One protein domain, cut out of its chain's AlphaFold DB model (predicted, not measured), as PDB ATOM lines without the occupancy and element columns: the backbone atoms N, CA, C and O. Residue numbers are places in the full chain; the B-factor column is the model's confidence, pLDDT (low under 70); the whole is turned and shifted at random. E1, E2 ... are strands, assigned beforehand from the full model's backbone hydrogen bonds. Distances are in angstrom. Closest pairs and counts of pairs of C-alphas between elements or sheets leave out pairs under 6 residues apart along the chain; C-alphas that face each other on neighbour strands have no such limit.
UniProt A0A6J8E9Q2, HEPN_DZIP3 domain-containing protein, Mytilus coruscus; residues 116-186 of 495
ATOM      1  N   VAL A 116     -30.741 -14.714 -48.067       96.69
ATOM      2  CA  VAL A 116     -30.719 -16.079 -47.535       96.69
ATOM      3  C   VAL A 116     -32.133 -16.575 -47.247       96.69
ATOM      4  O   VAL A 116     -33.049 -15.804 -46.942       96.69
ATOM      5  N   LEU A 117     -32.326 -17.892 -47.340       96.25
ATOM      6  CA  LEU A 117     -33.596 -18.531 -47.006       96.25
ATOM      7  C   LEU A 117     -33.895 -18.351 -45.514       96.25
ATOM      8  O   LEU A 117     -33.139 -18.818 -44.663       96.25
ATOM      9  N   TYR A 118     -35.021 -17.713 -45.189       94.19
ATOM     10  CA  TYR A 118     -35.495 -17.623 -43.808       94.19
ATOM     11  C   TYR A 118     -36.379 -18.816 -43.451       94.19
ATOM     12  O   TYR A 118     -36.179 -19.466 -42.424       94.19
ATOM     13  N   LYS A 119     -37.368 -19.114 -44.302       93.19
ATOM     14  CA  LYS A 119     -38.299 -20.223 -44.089       93.19
ATOM     15  C   LYS A 119     -38.889 -20.701 -45.408       93.19
ATOM     16  O   LYS A 119     -39.416 -19.909 -46.177       93.19
ATOM     17  N   GLU A 120     -38.915 -22.014 -45.610       88.44
ATOM     18  CA  GLU A 120     -39.475 -22.623 -46.828       88.44
ATOM     19  C   GLU A 120     -40.999 -22.435 -46.966       88.44
ATOM     20  O   GLU A 120     -41.548 -22.590 -48.052       88.44
ATOM     21  N   ASN A 121     -41.677 -22.078 -45.869       85.56
ATOM     22  CA  ASN A 121     -43.128 -21.917 -45.740       85.56
ATOM     23  C   ASN A 121     -43.950 -23.134 -46.211       85.56
ATOM     24  O   ASN A 121     -43.425 -24.220 -46.466       85.56
ATOM     25  N   SER A 122     -45.275 -23.005 -46.162       89.75
ATOM     26  CA  SER A 122     -46.203 -24.118 -46.361       89.75
ATOM     27  C   SER A 122     -46.517 -24.337 -47.851       89.75
ATOM     28  O   SER A 122     -46.177 -23.500 -48.677       89.75
ATOM     29  N   PRO A 123     -47.211 -25.420 -48.233       91.31
ATOM     30  CA  PRO A 123     -47.807 -25.542 -49.568       91.31
ATOM     31  C   PRO A 123     -48.776 -24.401 -49.925       91.31
ATOM     32  O   PRO A 123     -49.161 -24.258 -51.079       91.31
ATOM     33  N   LYS A 124     -49.222 -23.603 -48.949       91.94
ATOM     34  CA  LYS A 124     -50.165 -22.498 -49.149       91.94
ATOM     35  C   LYS A 124     -49.469 -21.184 -49.464       91.94
ATOM     36  O   LYS A 124     -50.099 -20.323 -50.052       91.94
ATOM     37  N   ASP A 125     -48.202 -21.029 -49.105       91.06
ATOM     38  CA  ASP A 125     -47.543 -19.726 -49.099       91.06
ATOM     39  C   ASP A 125     -46.177 -19.830 -49.777       91.06
ATOM     40  O   ASP A 125     -45.523 -20.878 -49.727       91.06
ATOM     41  N   ASP A 126     -45.740 -18.741 -50.398       92.81
ATOM     42  CA  ASP A 126     -44.387 -18.662 -50.935       92.81
ATOM     43  C   ASP A 126     -43.357 -18.707 -49.799       92.81
ATOM     44  O   ASP A 126     -43.685 -18.451 -48.637       92.81
ATOM     45  N   ARG A 127     -42.100 -19.026 -50.105       94.00
ATOM     46  CA  ARG A 127     -41.017 -18.989 -49.121       94.00
ATOM     47  C   ARG A 127     -40.722 -17.570 -48.647       94.00
ATOM     48  O   ARG A 127     -40.918 -16.590 -49.358       94.00
ATOM     49  N   ALA A 128     -40.229 -17.485 -47.421       95.56
ATOM     50  CA  ALA A 128     -39.761 -16.250 -46.826       95.56
ATOM     51  C   ALA A 128     -38.242 -16.150 -46.983       95.56
ATOM     52  O   ALA A 128     -37.507 -17.076 -46.614       95.56
ATOM     53  N   CYS A 129     -37.787 -15.007 -47.481       96.38
ATOM     54  CA  CYS A 129     -36.377 -14.667 -47.612       96.38
ATOM     55  C   CYS A 129     -35.999 -13.595 -46.589       96.38
ATOM     56  O   CYS A 129     -36.850 -12.853 -46.099       96.38
ATOM     57  N   ARG A 130     -34.716 -13.506 -46.250       96.62
ATOM     58  CA  ARG A 130     -34.176 -12.411 -45.440       96.62
ATOM     59  C   ARG A 130     -32.831 -11.954 -45.992       96.62
ATOM     60  O   ARG A 130     -32.184 -12.731 -46.688       96.62
ATOM     61  N   CYS A 131     -32.396 -10.746 -45.652       97.44
ATOM     62  CA  CYS A 131     -31.031 -10.329 -45.949       97.44
ATOM     63  C   CYS A 131     -30.046 -10.936 -44.942       97.44
ATOM     64  O   CYS A 131     -30.359 -11.131 -43.764       97.44
ATOM     65  N   ASP A 132     -28.852 -11.258 -45.419       97.00
ATOM     66  CA  ASP A 132     -27.781 -11.850 -44.636       97.00
ATOM     67  C   ASP A 132     -27.078 -10.795 -43.776       97.00
ATOM     68  O   ASP A 132     -26.024 -10.255 -44.124       97.00
ATOM     69  N   TYR A 133     -27.686 -10.482 -42.634       95.06
ATOM     70  CA  TYR A 133     -27.133  -9.497 -41.706       95.06
ATOM     71  C   TYR A 133     -25.769  -9.912 -41.137       95.06
ATOM     72  O   TYR A 133     -25.025  -9.039 -40.695       95.06
ATOM     73  N   GLU A 134     -25.416 -11.205 -41.155       93.94
ATOM     74  CA  GLU A 134     -24.100 -11.681 -40.699       93.94
ATOM     75  C   GLU A 134     -22.990 -11.191 -41.638       93.94
ATOM     76  O   GLU A 134     -21.884 -10.898 -41.189       93.94
ATOM     77  N   ASN A 135     -23.333 -10.984 -42.911       95.75
ATOM     78  CA  ASN A 135     -22.490 -10.366 -43.931       95.75
ATOM     79  C   ASN A 135     -22.844  -8.886 -44.182       95.75
ATOM     80  O   ASN A 135     -22.545  -8.336 -45.240       95.75
ATOM     81  N   ASN A 136     -23.458  -8.217 -43.199       96.12
ATOM     82  CA  ASN A 136     -23.866  -6.810 -43.247       96.12
ATOM     83  C   ASN A 136     -24.896  -6.463 -44.334       96.12
ATOM     84  O   ASN A 136     -25.030  -5.292 -44.686       96.12
ATOM     85  N   TYR A 137     -25.664  -7.421 -44.852       97.50
ATOM     86  CA  TYR A 137     -26.751  -7.108 -45.776       97.50
ATOM     87  C   TYR A 137     -28.021  -6.688 -45.026       97.50
ATOM     88  O   TYR A 137     -28.447  -7.320 -44.059       97.50
ATOM     89  N   ALA A 138     -28.660  -5.624 -45.508       96.69
ATOM     90  CA  ALA A 138     -29.948  -5.132 -45.037       96.69
ATOM     91  C   ALA A 138     -30.916  -4.941 -46.209       96.69
ATOM     92  O   ALA A 138     -30.495  -4.784 -47.353       96.69
ATOM     93  N   PHE A 139     -32.218  -4.932 -45.928       96.31
ATOM     94  CA  PHE A 139     -33.228  -4.692 -46.957       96.31
ATOM     95  C   PHE A 139     -33.146  -3.267 -47.499       96.31
ATOM     96  O   PHE A 139     -33.168  -2.318 -46.715       96.31
ATOM     97  N   ILE A 140     -33.151  -3.110 -48.826       93.31
ATOM     98  CA  ILE A 140     -33.239  -1.792 -49.485       93.31
ATOM     99  C   ILE A 140     -34.511  -1.067 -49.039       93.31
ATOM    100  O   ILE A 140     -34.495   0.126 -48.734       93.31
ATOM    101  N   LYS A 141     -35.616  -1.810 -48.968       92.62
ATOM    102  CA  LYS A 141     -36.901  -1.338 -48.469       92.62
ATOM    103  C   LYS A 141     -37.353  -2.235 -47.329       92.62
ATOM    104  O   LYS A 141     -37.489  -3.436 -47.517       92.62
ATOM    105  N   THR A 142     -37.621  -1.651 -46.163       92.56
ATOM    106  CA  THR A 142     -38.084  -2.411 -44.997       92.56
ATOM    107  C   THR A 142     -39.374  -3.179 -45.331       92.56
ATOM    108  O   THR A 142     -40.363  -2.533 -45.705       92.56
ATOM    109  N   PRO A 143     -39.384  -4.518 -45.198       93.69
ATOM    110  CA  PRO A 143     -40.564  -5.326 -45.466       93.69
ATOM    111  C   PRO A 143     -41.630  -5.144 -44.383       93.69
ATOM    112  O   PRO A 143     -41.375  -4.583 -43.312       93.69
ATOM    113  N   ARG A 144     -42.847  -5.636 -44.648       91.12
ATOM    114  CA  ARG A 144     -43.947  -5.601 -43.665       91.12
ATOM    115  C   ARG A 144     -43.587  -6.320 -42.369       91.12
ATOM    116  O   ARG A 144     -43.958  -5.862 -41.290       91.12
ATOM    117  N   ASN A 145     -42.891  -7.450 -42.477       92.31
ATOM    118  CA  ASN A 145     -42.292  -8.124 -41.336       92.31
ATOM    119  C   ASN A 145     -40.832  -7.685 -41.233       92.31
ATOM    120  O   ASN A 145     -40.079  -7.824 -42.185       92.31
ATOM    121  N   SER A 146     -40.396  -7.187 -40.079       89.56
ATOM    122  CA  SER A 146     -39.020  -6.700 -39.910       89.56
ATOM    123  C   SER A 146     -37.947  -7.779 -40.106       89.56
ATOM    124  O   SER A 146     -36.775  -7.444 -40.240       89.56
ATOM    125  N   CYS A 147     -38.323  -9.059 -40.096       91.56
ATOM    126  CA  CYS A 147     -37.399 -10.190 -40.086       91.56
ATOM    127  C   CYS A 147     -37.199 -10.851 -41.442       91.56
ATOM    128  O   CYS A 147     -36.146 -11.439 -41.696       91.56
ATOM    129  N   PHE A 148     -38.222 -10.807 -42.283       94.81
ATOM    130  CA  PHE A 148     -38.249 -11.506 -43.551       94.81
ATOM    131  C   PHE A 148     -39.196 -10.795 -44.505       94.81
ATOM    132  O   PHE A 148     -40.081 -10.056 -44.088       94.81
ATOM    133  N   CYS A 149     -39.037 -11.087 -45.779       94.88
ATOM    134  CA  CYS A 149     -39.921 -10.652 -46.839       94.88
ATOM    135  C   CYS A 149     -40.460 -11.881 -47.579       94.88
ATOM    136  O   CYS A 149     -39.867 -12.968 -47.535       94.88
ATOM    137  N   ILE A 150     -41.591 -11.715 -48.256       94.44
ATOM    138  CA  ILE A 150     -42.142 -12.723 -49.165       94.44
ATOM    139  C   ILE A 150     -41.992 -12.172 -50.589       94.44
ATOM    140  O   ILE A 150     -42.689 -11.209 -50.915       94.44
ATOM    141  N   PRO A 151     -41.124 -12.745 -51.446       91.25
ATOM    142  CA  PRO A 151     -40.800 -12.132 -52.738       91.25
ATOM    143  C   PRO A 151     -42.002 -11.960 -53.676       91.25
ATOM    144  O   PRO A 151     -42.041 -11.026 -54.473       91.25
ATOM    145  N   THR A 152     -43.026 -12.817 -53.577       82.06
ATOM    146  CA  THR A 152     -44.267 -12.644 -54.355       82.06
ATOM    147  C   THR A 152     -45.143 -11.480 -53.888       82.06
ATOM    148  O   THR A 152     -46.058 -11.087 -54.611       82.06
ATOM    149  N   GLU A 153     -44.915 -10.949 -52.687       87.38
ATOM    150  CA  GLU A 153     -45.738  -9.894 -52.084       87.38
ATOM    151  C   GLU A 153     -45.037  -8.532 -52.040       87.38
ATOM    152  O   GLU A 153     -45.706  -7.495 -52.118       87.38
ATOM    153  N   GLU A 154     -43.710  -8.514 -51.904       89.38
ATOM    154  CA  GLU A 154     -42.922  -7.298 -51.714       89.38
ATOM    155  C   GLU A 154     -41.478  -7.428 -52.226       89.38
ATOM    156  O   GLU A 154     -41.017  -8.504 -52.589       89.38
ATOM    157  N   ASP A 155     -40.772  -6.296 -52.278       89.00
ATOM    158  CA  ASP A 155     -39.374  -6.231 -52.705       89.00
ATOM    159  C   ASP A 155     -38.445  -6.757 -51.600       89.00
ATOM    160  O   ASP A 155     -38.446  -6.246 -50.479       89.00
ATOM    161  N   CYS A 156     -37.661  -7.776 -51.942       93.88
ATOM    162  CA  CYS A 156     -36.730  -8.476 -51.062       93.88
ATOM    163  C   CYS A 156     -35.263  -8.083 -51.284       93.88
ATOM    164  O   CYS A 156     -34.366  -8.734 -50.743       93.88
ATOM    165  N   SER A 157     -34.995  -7.062 -52.096       94.38
ATOM    166  CA  SER A 157     -33.636  -6.677 -52.472       94.38
ATOM    167  C   SER A 157     -32.795  -6.272 -51.257       94.38
ATOM    168  O   SER A 157     -33.264  -5.560 -50.359       94.38
ATOM    169  N   CYS A 158     -31.532  -6.696 -51.252       97.19
ATOM    170  CA  CYS A 158     -30.577  -6.432 -50.183       97.19
ATOM    171  C   CYS A 158     -29.483  -5.458 -50.636       97.19
ATOM    172  O   CYS A 158     -29.160  -5.365 -51.816       97.19
ATOM    173  N   TYR A 159     -28.892  -4.738 -49.686       97.38
ATOM    174  CA  TYR A 159     -27.702  -3.919 -49.893       97.38
ATOM    175  C   TYR A 159     -26.755  -4.050 -48.702       97.38
ATOM    176  O   TYR A 159     -27.190  -4.327 -47.583       97.38
ATOM    177  N   ILE A 160     -25.461  -3.824 -48.930       97.56
ATOM    178  CA  ILE A 160     -24.460  -3.828 -47.862       97.56
ATOM    179  C   ILE A 160     -24.626  -2.562 -47.015       97.56
ATOM    180  O   ILE A 160     -24.504  -1.438 -47.504       97.56
ATOM    181  N   LYS A 161     -24.883  -2.746 -45.723       96.94
ATOM    182  CA  LYS A 161     -25.060  -1.695 -44.728       96.94
ATOM    183  C   LYS A 161     -23.880  -1.678 -43.764       96.94
ATOM    184  O   LYS A 161     -23.761  -2.526 -42.887       96.94
ATOM    185  N   SER A 162     -23.047  -0.653 -43.876       96.69
ATOM    186  CA  SER A 162     -21.930  -0.446 -42.955       96.69
ATOM    187  C   SER A 162     -22.416   0.081 -41.601       96.69
ATOM    188  O   SER A 162     -23.110   1.096 -41.535       96.69
ATOM    189  N   CYS A 163     -22.025  -0.588 -40.515       95.56
ATOM    190  CA  CYS A 163     -22.196  -0.088 -39.151       95.56
ATOM    191  C   CYS A 163     -20.931   0.657 -38.671       95.56
ATOM    192  O   CYS A 163     -19.835   0.371 -39.159       95.56
ATOM    193  N   PRO A 164     -21.048   1.608 -37.721       96.31
ATOM    194  CA  PRO A 164     -19.887   2.271 -37.126       96.31
ATOM    195  C   PRO A 164     -18.921   1.289 -36.446       96.31
ATOM    196  O   PRO A 164     -19.311   0.189 -36.049       96.31
ATOM    197  N   ILE A 165     -17.669   1.711 -36.246       93.25
ATOM    198  CA  ILE A 165     -16.662   0.933 -35.504       93.25
ATOM    199  C   ILE A 165     -17.232   0.583 -34.117       93.25
ATOM    200  O   ILE A 165     -17.808   1.442 -33.455       93.25
ATOM    201  N   GLN A 166     -17.070  -0.673 -33.687       93.00
ATOM    202  CA  GLN A 166     -17.662  -1.264 -32.470       93.00
ATOM    203  C   GLN A 166     -19.171  -1.590 -32.529       93.00
ATOM    204  O   GLN A 166     -19.754  -1.949 -31.501       93.00
ATOM    205  N   TYR A 167     -19.799  -1.532 -33.706       93.31
ATOM    206  CA  TYR A 167     -21.178  -1.976 -33.909       93.31
ATOM    207  C   TYR A 167     -21.259  -3.110 -34.936       93.31
ATOM    208  O   TYR A 167     -20.474  -3.169 -35.880       93.31
ATOM    209  N   THR A 168     -22.244  -3.989 -34.773       93.25
ATOM    210  CA  THR A 168     -22.580  -5.071 -35.710       93.25
ATOM    211  C   THR A 168     -24.048  -4.994 -36.097       93.25
ATOM    212  O   THR A 168     -24.882  -4.593 -35.278       93.25
ATOM    213  N   LEU A 169     -24.373  -5.395 -37.325       93.56
ATOM    214  CA  LEU A 169     -25.753  -5.455 -37.791       93.56
ATOM    215  C   LEU A 169     -26.490  -6.624 -37.115       93.56
ATOM    216  O   LEU A 169     -26.052  -7.772 -37.169       93.56
ATOM    217  N   SER A 170     -27.598  -6.331 -36.445       91.94
ATOM    218  CA  SER A 170     -28.456  -7.319 -35.791       91.94
ATOM    219  C   SER A 170     -29.500  -7.902 -36.749       91.94
ATOM    220  O   SER A 170     -29.696  -7.418 -37.864       91.94
ATOM    221  N   ALA A 171     -30.218  -8.938 -36.302       90.19
ATOM    222  CA  ALA A 171     -31.224  -9.630 -37.110       90.19
ATOM    223  C   ALA A 171     -32.469  -8.787 -37.453       90.19
ATOM    224  O   ALA A 171     -33.209  -9.144 -38.364       90.19
ATOM    225  N   ASP A 172     -32.705  -7.688 -36.734       89.75
ATOM    226  CA  ASP A 172     -33.691  -6.645 -37.050       89.75
ATOM    227  C   ASP A 172     -33.082  -5.484 -37.867       89.75
ATOM    228  O   ASP A 172     -33.690  -4.422 -38.008       89.75
ATOM    229  N   TYR A 173     -31.879  -5.690 -38.414       93.19
ATOM    230  CA  TYR A 173     -31.150  -4.783 -39.304       93.19
ATOM    231  C   TYR A 173     -30.796  -3.423 -38.681       93.19
ATOM    232  O   TYR A 173     -30.681  -2.404 -39.382       93.19
ATOM    233  N   ARG A 174     -30.578  -3.394 -37.361       92.12
ATOM    234  CA  ARG A 174     -30.072  -2.235 -36.609       92.12
ATOM    235  C   ARG A 174     -28.598  -2.434 -36.255       92.12
ATOM    236  O   ARG A 174     -28.116  -3.553 -36.169       92.12
ATOM    237  N   CYS A 175     -27.850  -1.348 -36.096       93.69
ATOM    238  CA  CYS A 175     -26.459  -1.438 -35.656       93.69
ATOM    239  C   CYS A 175     -26.428  -1.416 -34.125       93.69
ATOM    240  O   CYS A 175     -26.785  -0.400 -33.532       93.69
ATOM    241  N   ASN A 176     -25.974  -2.504 -33.500       92.50
ATOM    242  CA  ASN A 176     -25.886  -2.646 -32.041       92.50
ATOM    243  C   ASN A 176     -24.425  -2.791 -31.595       92.50
ATOM    244  O   ASN A 176     -23.605  -3.315 -32.345       92.50
ATOM    245  N   LYS A 177     -24.087  -2.336 -30.379       91.12
ATOM    246  CA  LYS A 177     -22.729  -2.479 -29.818       91.12
ATOM    247  C   LYS A 177     -22.388  -3.954 -29.551       91.12
ATOM    248  O   LYS A 177     -23.254  -4.703 -29.094       91.12
ATOM    249  N   TYR A 178     -21.119  -4.326 -29.762       78.81
ATOM    250  CA  TYR A 178     -20.592  -5.702 -29.633       78.81
ATOM    251  C   TYR A 178     -20.968  -6.436 -28.331       78.81
ATOM    252  O   TYR A 178     -21.164  -7.652 -28.360       78.81
ATOM    253  N   ASP A 179     -21.104  -5.722 -27.210       66.62
ATOM    254  CA  ASP A 179     -21.326  -6.333 -25.889       66.62
ATOM    255  C   ASP A 179     -22.775  -6.770 -25.619       66.62
ATOM    256  O   ASP A 179     -23.046  -7.466 -24.645       66.62
ATOM    257  N   SER A 180     -23.723  -6.444 -26.503       58.84
ATOM    258  CA  SER A 180     -25.137  -6.844 -26.370       58.84
ATOM    259  C   SER A 180     -25.441  -8.193 -27.034       58.84
ATOM    260  O   SER A 180     -26.437  -8.358 -27.730       58.84
ATOM    261  N   LYS A 181     -24.568  -9.188 -26.832       53.62
ATOM    262  CA  LYS A 181     -24.626 -10.517 -27.474       53.62
ATOM    263  C   LYS A 181     -25.798 -11.409 -27.039       53.62
ATOM    264  O   LYS A 181     -25.789 -12.607 -27.330       53.62
ATOM    265  N   GLU A 182     -26.840 -10.862 -26.418       57.41
ATOM    266  CA  GLU A 182     -28.153 -11.482 -26.557       57.41
ATOM    267  C   GLU A 182     -28.530 -11.356 -28.027       57.41
ATOM    268  O   GLU A 182     -28.953 -10.298 -28.484       57.41
ATOM    269  N   ARG A 183     -28.321 -12.440 -28.792       57.38
ATOM    270  CA  ARG A 183     -28.821 -12.564 -30.163       57.38
ATOM    271  C   ARG A 183     -30.311 -12.277 -30.102       57.38
ATOM    272  O   ARG A 183     -31.090 -13.180 -29.790       57.38
ATOM    273  N   THR A 184     -30.698 -11.033 -30.366       61.31
ATOM    274  CA  THR A 184     -32.090 -10.625 -30.431       61.31
ATOM    275  C   THR A 184     -32.656 -11.425 -31.586       61.31
ATOM    276  O   THR A 184     -32.417 -11.132 -32.758       61.31
ATOM    277  N   LYS A 185     -33.293 -12.554 -31.258       71.88
ATOM    278  CA  LYS A 185     -33.984 -13.359 -32.251       71.88
ATOM    279  C   LYS A 185     -34.999 -12.422 -32.854       71.88
ATOM    280  O   LYS A 185     -35.724 -11.753 -32.120       71.88
ATOM    281  N   CYS A 186     -35.003 -12.353 -34.175       74.06
ATOM    282  CA  CYS A 186     -35.907 -11.449 -34.838       74.06
ATOM    283  C   CYS A 186     -37.340 -11.767 -34.386       74.06
ATOM    284  O   CYS A 186     -37.793 -12.913 -34.482       74.06
TER     285      CYS A 186
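AT A GLANCE: This is residues 116 to 186 of the 495 residues of the protein "HEPN_DZIP3 domain-containing protein" of Mytilus coruscus (UniProt A0A6J8E9Q2). Here is little regular structure: three small hairpins, E1 with E2, E3 with E4 and E5 with E6, follow one another along an elongated body of loops. The class is all strand, with 20 of 71 printed residues in six strands, E1 to E6 in order, as three antiparallel two-stranded sheets. It is only just compact, close to loose, with radius of gyration of the C-alphas 12.9 A and spans 42 by 22 by 18 A.

IN THESE COORDINATES: Find C-alpha 116 at (-30.719, -16.079, -47.535); E1 runs to 119, 9.3 A. E2, 128 to 131, covers 10.6 A. Then come E3, 137 to 139, E4, 158 to 160, E5, 167 to 169, and E6, 175 to 177, ending at (-22.729, -2.479, -29.818).

HOW THE PARTS SIT: Look across each hairpin for atoms within hydrogen-bond range: N 116 and O 130, 2.8 A; N 159 and O 138, 2.8 A; N 168 and O 176, 2.9 A. The closest C-alphas of E2 and E3, Cys 131 and Tyr 137, are 5.4 A apart. E4 and E5 are apart.

THE WHOLE: The printed part has no cut. The farthest C-alphas, Pro 123 and Ile 165, are 43.2 A apart. Link E3 to E4 is long, 18 residues. Residues 179 to 184 have pLDDT under 70.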